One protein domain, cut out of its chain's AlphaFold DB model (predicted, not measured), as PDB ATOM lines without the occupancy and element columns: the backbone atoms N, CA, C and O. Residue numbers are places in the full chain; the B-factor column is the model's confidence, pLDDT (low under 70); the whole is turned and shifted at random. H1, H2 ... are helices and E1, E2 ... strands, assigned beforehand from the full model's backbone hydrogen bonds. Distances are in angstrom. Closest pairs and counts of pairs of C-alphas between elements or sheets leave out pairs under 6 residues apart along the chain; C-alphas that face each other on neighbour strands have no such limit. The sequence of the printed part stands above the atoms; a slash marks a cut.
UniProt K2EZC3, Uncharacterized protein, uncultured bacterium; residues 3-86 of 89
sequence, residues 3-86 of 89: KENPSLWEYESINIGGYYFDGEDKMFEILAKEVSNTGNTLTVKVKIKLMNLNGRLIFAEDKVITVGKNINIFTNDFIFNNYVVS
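What this domain is: This is residues 3 to 86 of the 89 residues of an uncharacterized protein of uncultured bacterium (UniProt K2EZC3). A long, twisted three-stranded sheet, E1 E2 E3, makes a wall along most of the length; a small three-stranded sheet, E4 E5 E6, sits at one end of E3, and the hairpin E7 E8 crosses past E3 at a distance. The short helix H1 only grazes the long sheet, and contacts between these parts are few. The printed part has 84 residues with one named helix and eight named strands, in the order H1 E1 E2 E3 E4 E5 E6 E7 E8; the three sheets are antiparallel and the class is mostly strand. The whole is compact, with a radius of gyration of the C-alphas of 13.1 A and spans of 39 by 26 by 17 A.

How they stand to each other: Begin with E2, residues 26 to 36, the inner strand between the edge strands E1, residues 19 to 21, and E3, residues 41 to 48. These three form a meander, each strand the antiparallel neighbour of the one before; their sheet is twisted, with C-alphas up to 4.4 A off its best plane. Look for N 20 and O 28, 2.9 A apart, in the hairpin E1 and E2, and for N 43 and O 34, 2.8 A, in the hairpin E2 and E3. Residues 3 to 4 pair antiparallel with residues 41 to 42 of E3. H1, residues 8 to 13, grazes this sheet with its residues 10 to 11; the closest C-alphas of H1 and E3 are those of Tyr 11 and Leu 42, 7.4 A apart. In H1 every O i to N i+4 pair is within hydrogen-bond range. E3 runs on into E4, residues 51 to 53, across a break of 2 residues, at 84 degrees. E4, E5, residues 56 to 59, and E6, residues 63 to 65, make a second meander, with N 51 and O 58 at 2.8 A and N 59 and O 63 at 2.8 A. In the hairpin of E7, residues 70 to 74, and E8, residues 79 to 84, find N 71 and O 83 at 2.7 A. E3 and E8 are near each other, while E2 and E8 are apart. The closest C-alphas of E6 and E7 are those of Ile 65 and Ile 71, 7.3 A apart.

Where its parts are: Find C-alpha 26 at (27.881, 17.452, -26.404); from there E2 runs 28.6 A to C-alpha 36 at (44.122, 1.820, -8.758). E3 returns over 21.3 A, and E1 measures 6.7 A. H1 spans 8.7 A, E4 6.2 A, E5 9.8 A and E6 6.3 A. E7 covers 13.2 A, and E8 covers 13.6 A, ending at C-alpha 84 (37.761, 15.481, -6.886).

The domain as a whole: The C-alphas of Glu 24 and Thr 38 are the two farthest apart, at 40.3 A. The printed part, residues 3 to 86, has no cut, and the links between its named elements are tight. The mean pLDDT of the printed part is 90.5, and no printed residue is under 70.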
ATOM      1  N   LYS A   3      37.954   9.501  -7.303       95.06
ATOM      2  CA  LYS A   3      37.258   9.216  -6.047       95.06
ATOM      3  C   LYS A   3      37.912   8.046  -5.321       95.06
ATOM      4  O   LYS A   3      38.172   7.010  -5.929       95.06
ATOM      5  N   GLU A   4      38.153   8.221  -4.028       94.62
ATOM      6  CA  GLU A   4      38.604   7.151  -3.137       94.62
ATOM      7  C   GLU A   4      37.419   6.300  -2.684       94.62
ATOM      8  O   GLU A   4      36.341   6.825  -2.403       94.62
ATOM      9  N   ASN A   5      37.636   4.990  -2.587       92.88
ATOM     10  CA  ASN A   5      36.640   4.000  -2.187       92.88
ATOM     11  C   ASN A   5      35.308   4.141  -2.950       92.88
ATOM     12  O   ASN A   5      34.259   4.328  -2.323       92.88
ATOM     13  N   PRO A   6      35.328   4.080  -4.297       92.44
ATOM     14  CA  PRO A   6      34.102   4.086  -5.086       92.44
ATOM     15  C   PRO A   6      33.246   2.872  -4.719       92.44
ATOM     16  O   PRO A   6      33.761   1.798  -4.394       92.44
ATOM     17  N   SER A   7      31.928   3.014  -4.806       90.38
ATOM     18  CA  SER A   7      31.070   1.834  -4.759       90.38
ATOM     19  C   SER A   7      31.220   1.006  -6.044       90.38
ATOM     20  O   SER A   7      31.623   1.513  -7.096       90.38
ATOM     21  N   LEU A   8      30.828  -0.271  -5.986       89.62
ATOM     22  CA  LEU A   8      30.797  -1.123  -7.177       89.62
ATOM     23  C   LEU A   8      29.862  -0.549  -8.257       89.62
ATOM     24  O   LEU A   8      30.238  -0.486  -9.425       89.62
ATOM     25  N   TRP A   9      28.689  -0.046  -7.857       88.06
ATOM     26  CA  TRP A   9      27.717   0.528  -8.790       88.06
ATOM     27  C   TRP A   9      28.246   1.787  -9.489       88.06
ATOM     28  O   TRP A   9      27.955   1.992 -10.664       88.06
ATOM     29  N   GLU A  10      29.043   2.622  -8.808       89.19
ATOM     30  CA  GLU A  10      29.647   3.805  -9.430       89.19
ATOM     31  C   GLU A  10      30.581   3.378 -10.556       89.19
ATOM     32  O   GLU A  10      30.464   3.872 -11.677       89.19
ATOM     33  N   TYR A  11      31.453   2.404 -10.288       90.25
ATOM     34  CA  TYR A  11      32.368   1.870 -11.293       90.25
ATOM     35  C   TYR A  11      31.640   1.250 -12.498       90.25
ATOM     36  O   TYR A  11      32.050   1.462 -13.646       90.25
ATOM     37  N   GLU A  12      30.572   0.491 -12.247       89.88
ATOM     38  CA  GLU A  12      29.783  -0.182 -13.285       89.88
ATOM     39  C   GLU A  12      28.941   0.795 -14.113       89.88
ATOM     40  O   GLU A  12      28.836   0.629 -15.325       89.88
ATOM     41  N   SER A  13      28.402   1.850 -13.494       88.81
ATOM     42  CA  SER A  13      27.584   2.861 -14.182       88.81
ATOM     43  C   SER A  13      28.370   3.718 -15.183       88.81
ATOM     44  O   SER A  13      27.797   4.292 -16.108       88.81
ATOM     45  N   ILE A  14      29.694   3.810 -15.024       91.44
ATOM     46  CA  ILE A  14      30.552   4.643 -15.869       91.44
ATOM     47  C   ILE A  14      30.960   3.855 -17.115       91.44
ATOM     48  O   ILE A  14      31.818   2.967 -17.065       91.44
ATOM     49  N   ASN A  15      30.393   4.238 -18.256       92.12
ATOM     50  CA  ASN A  15      30.698   3.654 -19.559       92.12
ATOM     51  C   ASN A  15      31.603   4.575 -20.381       92.12
ATOM     52  O   ASN A  15      31.310   5.756 -20.561       92.12
ATOM     53  N   ILE A  16      32.704   4.026 -20.904       95.00
ATOM     54  CA  ILE A  16      33.588   4.751 -21.828       95.00
ATOM     55  C   ILE A  16      32.808   5.053 -23.114       95.00
ATOM     56  O   ILE A  16      32.103   4.189 -23.628       95.00
ATOM     57  N   GLY A  17      32.920   6.284 -23.612       94.12
ATOM     58  CA  GLY A  17      32.125   6.794 -24.732       94.12
ATOM     59  C   GLY A  17      30.738   7.308 -24.335       94.12
ATOM     60  O   GLY A  17      30.078   7.937 -25.160       94.12
ATOM     61  N   GLY A  18      30.303   7.101 -23.085       92.56
ATOM     62  CA  GLY A  18      29.086   7.713 -22.551       92.56
ATOM     63  C   GLY A  18      29.196   9.237 -22.536       92.56
ATOM     64  O   GLY A  18      30.270   9.787 -22.269       92.56
ATOM     65  N   TYR A  19      28.101   9.930 -22.841       92.81
ATOM     66  CA  TYR A  19      28.095  11.384 -22.972       92.81
ATOM     67  C   TYR A  19      26.774  12.013 -22.541       92.81
ATOM     68  O   TYR A  19      25.747  11.349 -22.543       92.81
ATOM     69  N   TYR A  20      26.822  13.296 -22.185       90.69
ATOM     70  CA  TYR A  20      25.648  14.118 -21.894       90.69
ATOM     71  C   TYR A  20      25.530  15.232 -22.929       90.69
ATOM     72  O   TYR A  20      26.520  15.886 -23.277       90.69
ATOM     73  N   PHE A  21      24.305  15.411 -23.410       90.69
ATOM     74  CA  PHE A  21      23.903  16.393 -24.403       90.69
ATOM     75  C   PHE A  21      22.840  17.295 -23.778       90.69
ATOM     76  O   PHE A  21      21.900  16.794 -23.162       90.69
ATOM     77  N   ASP A  22      22.992  18.608 -23.910       86.44
ATOM     78  CA  ASP A  22      22.077  19.589 -23.308       86.44
ATOM     79  C   ASP A  22      20.886  19.958 -24.208       86.44
ATOM     80  O   ASP A  22      20.033  20.746 -23.812       86.44
ATOM     81  N   GLY A  23      20.797  19.357 -25.396       88.25
ATOM     82  CA  GLY A  23      19.802  19.691 -26.416       88.25
ATOM     83  C   GLY A  23      20.412  20.390 -27.631       88.25
ATOM     84  O   GLY A  23      19.818  20.331 -28.706       88.25
ATOM     85  N   GLU A  24      21.620  20.947 -27.496       90.00
ATOM     86  CA  GLU A  24      22.335  21.633 -28.577       90.00
ATOM     87  C   GLU A  24      23.744  21.064 -28.797       90.00
ATOM     88  O   GLU A  24      24.136  20.790 -29.933       90.00
ATOM     89  N   ASP A  25      24.492  20.816 -27.721       89.75
ATOM     90  CA  ASP A  25      25.896  20.425 -27.759       89.75
ATOM     91  C   ASP A  25      26.228  19.219 -26.870       89.75
ATOM     92  O   ASP A  25      25.628  18.951 -25.826       89.75
ATOM     93  N   LYS A  26      27.276  18.481 -27.262       90.75
ATOM     94  CA  LYS A  26      27.881  17.452 -26.404       90.75
ATOM     95  C   LYS A  26      28.668  18.146 -25.292       90.75
ATOM     96  O   LYS A  26      29.788  18.613 -25.507       90.75
ATOM     97  N   MET A  27      28.084  18.190 -24.101       90.88
ATOM     98  CA  MET A  27      28.616  18.936 -22.960       90.88
ATOM     99  C   MET A  27      29.625  18.146 -22.134       90.88
ATOM    100  O   MET A  27      30.504  18.733 -21.502       90.88
ATOM    101  N   PHE A  28      29.516  16.820 -22.130       92.00
ATOM    102  CA  PHE A  28      30.360  15.952 -21.317       92.00
ATOM    103  C   PHE A  28      30.538  14.595 -21.994       92.00
ATOM    104  O   PHE A  28      29.575  14.053 -22.524       92.00
ATOM    105  N   GLU A  29      31.738  14.025 -21.952       94.38
ATOM    106  CA  GLU A  29      32.045  12.715 -22.529       94.38
ATOM    107  C   GLU A  29      33.081  11.967 -21.688       94.38
ATOM    108  O   GLU A  29      34.105  12.532 -21.298       94.38
ATOM    109  N   ILE A  30      32.833  10.683 -21.433       95.19
ATOM    110  CA  ILE A  30      33.739   9.799 -20.701       95.19
ATOM    111  C   ILE A  30      34.772   9.235 -21.675       95.19
ATOM    112  O   ILE A  30      34.444   8.443 -22.556       95.19
ATOM    113  N   LEU A  31      36.036   9.613 -21.492       96.75
ATOM    114  CA  LEU A  31      37.138   9.188 -22.357       96.75
ATOM    115  C   LEU A  31      37.843   7.936 -21.835       96.75
ATOM    116  O   LEU A  31      38.292   7.110 -22.622       96.75
ATOM    117  N   ALA A  32      37.976   7.811 -20.514       96.81
ATOM    118  CA  ALA A  32      38.624   6.669 -19.879       96.81
ATOM    119  C   ALA A  32      38.187   6.520 -18.417       96.81
ATOM    120  O   ALA A  32      37.818   7.505 -17.767       96.81
ATOM    121  N   LYS A  33      38.299   5.296 -17.894       94.94
ATOM    122  CA  LYS A  33      38.189   4.986 -16.467       94.94
ATOM    123  C   LYS A  33      39.305   4.031 -16.054       94.94
ATOM    124  O   LYS A  33      39.618   3.104 -16.794       94.94
ATOM    125  N   GLU A  34      39.874   4.248 -14.879       94.50
ATOM    126  CA  GLU A  34      40.975   3.455 -14.335       94.50
ATOM    127  C   GLU A  34      40.760   3.239 -12.838       94.50
ATOM    128  O   GLU A  34      40.362   4.163 -12.127       94.50
ATOM    129  N   VAL A  35      41.035   2.028 -12.350       91.56
ATOM    130  CA  VAL A  35      40.999   1.706 -10.919       91.56
ATOM    131  C   VAL A  35      42.416   1.404 -10.458       91.56
ATOM    132  O   VAL A  35      43.072   0.510 -10.988       91.56
ATOM    133  N   SER A  36      42.884   2.146  -9.458       90.50
ATOM    134  CA  SER A  36      44.122   1.820  -8.758       90.50
ATOM    135  C   SER A  36      43.815   0.872  -7.603       90.50
ATOM    136  O   SER A  36      43.141   1.256  -6.643       90.50
ATOM    137  N   ASN A  37      44.352  -0.349  -7.673       77.12
ATOM    138  CA  ASN A  37      44.292  -1.316  -6.569       77.12
ATOM    139  C   ASN A  37      45.071  -0.809  -5.346       77.12
ATOM    140  O   ASN A  37      44.689  -1.050  -4.203       77.12
ATOM    141  N   THR A  38      46.144  -0.054  -5.582       74.00
ATOM    142  CA  THR A  38      46.892   0.641  -4.537       74.00
ATOM    143  C   THR A  38      46.131   1.920  -4.183       74.00
ATOM    144  O   THR A  38      46.229   2.922  -4.887       74.00
ATOM    145  N   GLY A  39      45.311   1.861  -3.131       72.25
ATOM    146  CA  GLY A  39      44.525   3.001  -2.640       72.25
ATOM    147  C   GLY A  39      43.050   3.018  -3.050       72.25
ATOM    148  O   GLY A  39      42.391   4.027  -2.819       72.25
ATOM    149  N   ASN A  40      42.531   1.936  -3.649       89.81
ATOM    150  CA  ASN A  40      41.111   1.762  -3.994       89.81
ATOM    151  C   ASN A  40      40.484   3.030  -4.607       89.81
ATOM    152  O   ASN A  40      39.500   3.570  -4.106       89.81
ATOM    153  N   THR A  41      41.128   3.571  -5.641       94.19
ATOM    154  CA  THR A  41      40.767   4.868  -6.228       94.19
ATOM    155  C   THR A  41      40.288   4.682  -7.657       94.19
ATOM    156  O   THR A  41      40.995   4.084  -8.469       94.19
ATOM    157  N   LEU A  42      39.123   5.241  -7.985       94.81
ATOM    158  CA  LEU A  42      38.611   5.321  -9.351       94.81
ATOM    159  C   LEU A  42      38.948   6.681  -9.948       94.81
ATOM    160  O   LEU A  42      38.510   7.717  -9.452       94.81
ATOM    161  N   THR A  43      39.706   6.669 -11.037       95.75
ATOM    162  CA  THR A  43      40.003   7.844 -11.854       95.75
ATOM    163  C   THR A  43      39.173   7.803 -13.125       95.75
ATOM    164  O   THR A  43      39.106   6.786 -13.809       95.75
ATOM    165  N   VAL A  44      38.552   8.930 -13.458       95.75
ATOM    166  CA  VAL A  44      37.756   9.106 -14.673       95.75
ATOM    167  C   VAL A  44      38.310  10.296 -15.443       95.75
ATOM    168  O   VAL A  44      38.435  11.409 -14.909       95.75
ATOM    169  N   LYS A  45      38.653  10.060 -16.708       96.69
ATOM    170  CA  LYS A  45      39.048  11.101 -17.655       96.69
ATOM    171  C   LYS A  45      37.844  11.467 -18.504       96.69
ATOM    172  O   LYS A  45      37.202  10.593 -19.082       96.69
ATOM    173  N   VAL A  46      37.558  12.759 -18.580       94.94
ATOM    174  CA  VAL A  46      36.363  13.274 -19.245       94.94
ATOM    175  C   VAL A  46      36.706  14.489 -20.090       94.94
ATOM    176  O   VAL A  46      37.614  15.245 -19.747       94.94
ATOM    177  N   LYS A  47      35.987  14.663 -21.196       95.06
ATOM    178  CA  LYS A  47      35.980  15.888 -21.994       95.06
ATOM    179  C   LYS A  47      34.746  16.684 -21.603       95.06
ATOM    180  O   LYS A  47      33.652  16.132 -21.618       95.06
ATOM    181  N   ILE A  48      34.921  17.951 -21.245       91.94
ATOM    182  CA  ILE A  48      33.829  18.807 -20.773       91.94
ATOM    183  C   ILE A  48      33.841  20.113 -21.563       91.94
ATOM    184  O   ILE A  48      34.896  20.731 -21.707       91.94
ATOM    185  N   LYS A  49      32.677  20.543 -22.055       92.50
ATOM    186  CA  LYS A  49      32.486  21.893 -22.595       92.50
ATOM    187  C   LYS A  49      32.239  22.854 -21.431       92.50
ATOM    188  O   LYS A  49      31.342  22.636 -20.619       92.50
ATOM    189  N   LEU A  50      33.069  23.889 -21.334       91.75
ATOM    190  CA  LEU A  50      33.071  24.848 -20.230       91.75
ATOM    191  C   LEU A  50      32.885  26.265 -20.769       91.75
ATOM    192  O   LEU A  50      33.418  26.607 -21.825       91.75
ATOM    193  N   MET A  51      32.183  27.097 -20.011       91.19
ATOM    194  CA  MET A  51      32.147  28.540 -20.205       91.19
ATOM    195  C   MET A  51      33.265  29.187 -19.385       91.19
ATOM    196  O   MET A  51      33.472  28.832 -18.226       91.19
ATOM    197  N   ASN A  52      33.984  30.144 -19.969       90.69
ATOM    198  CA  ASN A  52      34.917  30.984 -19.222       90.69
ATOM    199  C   ASN A  52      34.220  32.292 -18.838       90.69
ATOM    200  O   ASN A  52      33.882  33.088 -19.712       90.69
ATOM    201  N   LEU A  53      34.021  32.511 -17.539       91.75
ATOM    202  CA  LEU A  53      33.433  33.733 -17.001       91.75
ATOM    203  C   LEU A  53      34.388  34.330 -15.965       91.75
ATOM    204  O   LEU A  53      34.585  33.765 -14.888       91.75
ATOM    205  N   ASN A  54      34.996  35.475 -16.283       92.00
ATOM    206  CA  ASN A  54      35.944  36.171 -15.402       92.00
ATOM    207  C   ASN A  54      37.098  35.267 -14.909       92.00
ATOM    208  O   ASN A  54      37.475  35.309 -13.738       92.00
ATOM    209  N   GLY A  55      37.628  34.408 -15.789       90.75
ATOM    210  CA  GLY A  55      38.718  33.482 -15.468       90.75
ATOM    211  C   GLY A  55      38.285  32.214 -14.725       90.75
ATOM    212  O   GLY A  55      39.136  31.416 -14.340       90.75
ATOM    213  N   ARG A  56      36.980  32.005 -14.517       91.19
ATOM    214  CA  ARG A  56      36.426  30.777 -13.936       91.19
ATOM    215  C   ARG A  56      35.892  29.877 -15.037       91.19
ATOM    216  O   ARG A  56      35.183  30.344 -15.923       91.19
ATOM    217  N   LEU A  57      36.200  28.589 -14.941       91.94
ATOM    218  CA  LEU A  57      35.632  27.562 -15.803       91.94
ATOM    219  C   LEU A  57      34.317  27.073 -15.197       91.94
ATOM    220  O   LEU A  57      34.310  26.555 -14.081       91.94
ATOM    221  N   ILE A  58      33.216  27.250 -15.916       90.75
ATOM    222  CA  ILE A  58      31.861  26.920 -15.468       90.75
ATOM    223  C   ILE A  58      31.304  25.821 -16.372       90.75
ATOM    224  O   ILE A  58      31.324  25.941 -17.594       90.75
ATOM    225  N   PHE A  59      30.834  24.735 -15.768       88.69
ATOM    226  CA  PHE A  59      30.095  23.672 -16.437       88.69
ATOM    227  C   PHE A  59      28.591  23.860 -16.230       88.69
ATOM    228  O   PHE A  59      28.142  24.035 -15.093       88.69
ATOM    229  N   ALA A  60      27.823  23.746 -17.318       82.88
ATOM    230  CA  ALA A  60      26.389  24.040 -17.338       82.88
ATOM    231  C   ALA A  60      26.101  25.423 -16.715       82.88
ATOM    232  O   ALA A  60      26.908  26.337 -16.872       82.88
ATOM    233  N   GLU A  61      24.971  25.584 -16.027       73.44
ATOM    234  CA  GLU A  61      24.519  26.910 -15.603       73.44
ATOM    235  C   GLU A  61      25.352  27.516 -14.462       73.44
ATOM    236  O   GLU A  61      25.500  28.726 -14.461       73.44
ATOM    237  N   ASP A  62      25.986  26.733 -13.566       80.75
ATOM    238  CA  ASP A  62      26.688  27.315 -12.393       80.75
ATOM    239  C   ASP A  62      27.811  26.457 -11.760       80.75
ATOM    240  O   ASP A  62      28.359  26.795 -10.703       80.75
ATOM    241  N   LYS A  63      28.197  25.314 -12.347       87.00
ATOM    242  CA  LYS A  63      29.157  24.408 -11.686       87.00
ATOM    243  C   LYS A  63      30.594  24.823 -11.971       87.00
ATOM    244  O   LYS A  63      31.174  24.436 -12.982       87.00
ATOM    245  N   VAL A  64      31.191  25.581 -11.054       90.56
ATOM    246  CA  VAL A  64      32.601  25.985 -11.158       90.56
ATOM    247  C   VAL A  64      33.524  24.766 -11.061       90.56
ATOM    248  O   VAL A  64      33.505  24.022 -10.081       90.56
ATOM    249  N   ILE A  65      34.388  24.600 -12.060       92.88
ATOM    250  CA  ILE A  65      35.383  23.533 -12.143       92.88
ATOM    251  C   ILE A  65      36.723  24.067 -11.645       92.88
ATOM    252  O   ILE A  65      37.344  24.918 -12.278       92.88
ATOM    253  N   THR A  66      37.169  23.567 -10.495       93.94
ATOM    254  CA  THR A  66      38.439  23.968  -9.872       93.94
ATOM    255  C   THR A  66      39.224  22.736  -9.453       93.94
ATOM    256  O   THR A  66      38.676  21.866  -8.779       93.94
ATOM    257  N   VAL A  67      40.511  22.674  -9.804       95.88
ATOM    258  CA  VAL A  67      41.410  21.600  -9.354       95.88
ATOM    259  C   VAL A  67      41.434  21.526  -7.823       95.88
ATOM    260  O   VAL A  67      41.457  22.546  -7.133       95.88
ATOM    261  N   GLY A  68      41.393  20.310  -7.284       96.12
ATOM    262  CA  GLY A  68      41.358  20.035  -5.846       96.12
ATOM    263  C   GLY A  68      39.996  20.260  -5.184       96.12
ATOM    264  O   GLY A  68      39.882  20.094  -3.971       96.12
ATOM    265  N   LYS A  69      38.952  20.634  -5.938       94.75
ATOM    266  CA  LYS A  69      37.583  20.747  -5.420       94.75
ATOM    267  C   LYS A  69      36.729  19.557  -5.830       94.75
ATOM    268  O   LYS A  69      36.950  18.942  -6.875       94.75
ATOM    269  N   ASN A  70      35.741  19.266  -4.983       93.94
ATOM    270  CA  ASN A  70      34.724  18.275  -5.283       93.94
ATOM    271  C   ASN A  70      33.803  18.776  -6.390       93.94
ATOM    272  O   ASN A  70      33.440  19.952  -6.434       93.94
ATOM    273  N   ILE A  71      33.390  17.852  -7.243       90.69
ATOM    274  CA  ILE A  71      32.405  18.057  -8.282       90.69
ATOM    275  C   ILE A  71      31.282  17.042  -8.117       90.69
ATOM    276  O   ILE A  71      31.510  15.858  -7.858       90.69
ATOM    277  N   ASN A  72      30.062  17.544  -8.290       90.31
ATOM    278  CA  ASN A  72      28.850  16.750  -8.319       90.31
ATOM    279  C   ASN A  72      28.157  16.968  -9.664       90.31
ATOM    280  O   ASN A  72      27.628  18.053  -9.925       90.31
ATOM    281  N   ILE A  73      28.160  15.961 -10.531       87.62
ATOM    282  CA  ILE A  73      27.455  15.975 -11.815       87.62
ATOM    283  C   ILE A  73      26.376  14.908 -11.754       87.62
ATOM    284  O   ILE A  73      26.667  13.734 -11.571       87.62
ATOM    285  N   PHE A  74      25.132  15.339 -11.919       86.19
ATOM    286  CA  PHE A  74      23.975  14.466 -11.997       86.19
ATOM    287  C   PHE A  74      23.344  14.727 -13.352       86.19
ATOM    288  O   PHE A  74      22.946  15.854 -13.637       86.19
ATOM    289  N   THR A  75      23.335  13.705 -14.191       79.25
ATOM    290  CA  THR A  75      22.635  13.687 -15.474       79.25
ATOM    291  C   THR A  75      21.742  12.454 -15.493       79.25
ATOM    292  O   THR A  75      21.825  11.618 -14.588       79.25
ATOM    293  N   ASN A  76      20.908  12.318 -16.519       78.44
ATOM    294  CA  ASN A  76      20.096  11.114 -16.680       78.44
ATOM    295  C   ASN A  76      20.957   9.863 -16.932       78.44
ATOM    296  O   ASN A  76      20.541   8.764 -16.578       78.44
ATOM    297  N   ASP A  77      22.161  10.039 -17.488       77.38
ATOM    298  CA  ASP A  77      22.999   8.940 -17.977       77.38
ATOM    299  C   ASP A  77      24.171   8.602 -17.045       77.38
ATOM    300  O   ASP A  77      24.696   7.490 -17.073       77.38
ATOM    301  N   PHE A  78      24.604   9.545 -16.206       81.38
ATOM    302  CA  PHE A  78      25.682   9.330 -15.243       81.38
ATOM    303  C   PHE A  78      25.591  10.238 -14.023       81.38
ATOM    304  O   PHE A  78      25.214  11.415 -14.091       81.38
ATOM    305  N   ILE A  79      26.030   9.667 -12.902       87.12
ATOM    306  CA  ILE A  79      26.123  10.317 -11.602       87.12
ATOM    307  C   ILE A  79      27.583  10.284 -11.152       87.12
ATOM    308  O   ILE A  79      28.128   9.237 -10.818       87.12
ATOM    309  N   PHE A  80      28.202  11.456 -11.096       90.88
ATOM    310  CA  PHE A  80      29.483  11.671 -10.438       90.88
ATOM    311  C   PHE A  80      29.220  12.417  -9.143       90.88
ATOM    312  O   PHE A  80      29.002  13.625  -9.158       90.88
ATOM    313  N   ASN A  81      29.222  11.699  -8.024       91.94
ATOM    314  CA  ASN A  81      28.998  12.284  -6.710       91.94
ATOM    315  C   ASN A  81      30.288  12.248  -5.881       91.94
ATOM    316  O   ASN A  81      30.853  11.176  -5.645       91.94
ATOM    317  N   ASN A  82      30.715  13.420  -5.416       92.62
ATOM    318  CA  ASN A  82      31.889  13.630  -4.575       92.62
ATOM    319  C   ASN A  82      33.207  13.180  -5.231       92.62
ATOM    320  O   ASN A  82      34.062  12.573  -4.589       92.62
ATOM    321  N   TYR A  83      33.358  13.453  -6.529       94.94
ATOM    322  CA  TYR A  83      34.632  13.279  -7.230       94.94
ATOM    323  C   TYR A  83      35.499  14.518  -7.040       94.94
ATOM    324  O   TYR A  83      34.990  15.629  -7.081       94.94
ATOM    325  N   VAL A  84      36.813  14.361  -6.924       96.56
ATOM    326  CA  VAL A  84      37.761  15.481  -6.886       96.56
ATOM    327  C   VAL A  84      38.276  15.769  -8.294       96.56
ATOM    328  O   VAL A  84      38.692  14.861  -9.026       96.56
ATOM    329  N   VAL A  85      38.299  17.041  -8.693       96.50
ATOM    330  CA  VAL A  85      38.971  17.466  -9.929       96.50
ATOM    331  C   VAL A  85      40.482  17.363  -9.723       96.50
ATOM    332  O   VAL A  85      41.104  18.237  -9.132       96.50
ATOM    333  N   SER A  86      41.082  16.278 -10.200       95.19
ATOM    334  CA  SER A  86      42.515  16.016 -10.041       95.19
ATOM    335  C   SER A  86      43.399  16.859 -10.965       95.19
ATOM    336  O   SER A  86      44.481  17.271 -10.562       95.19
TER     337      SER A  86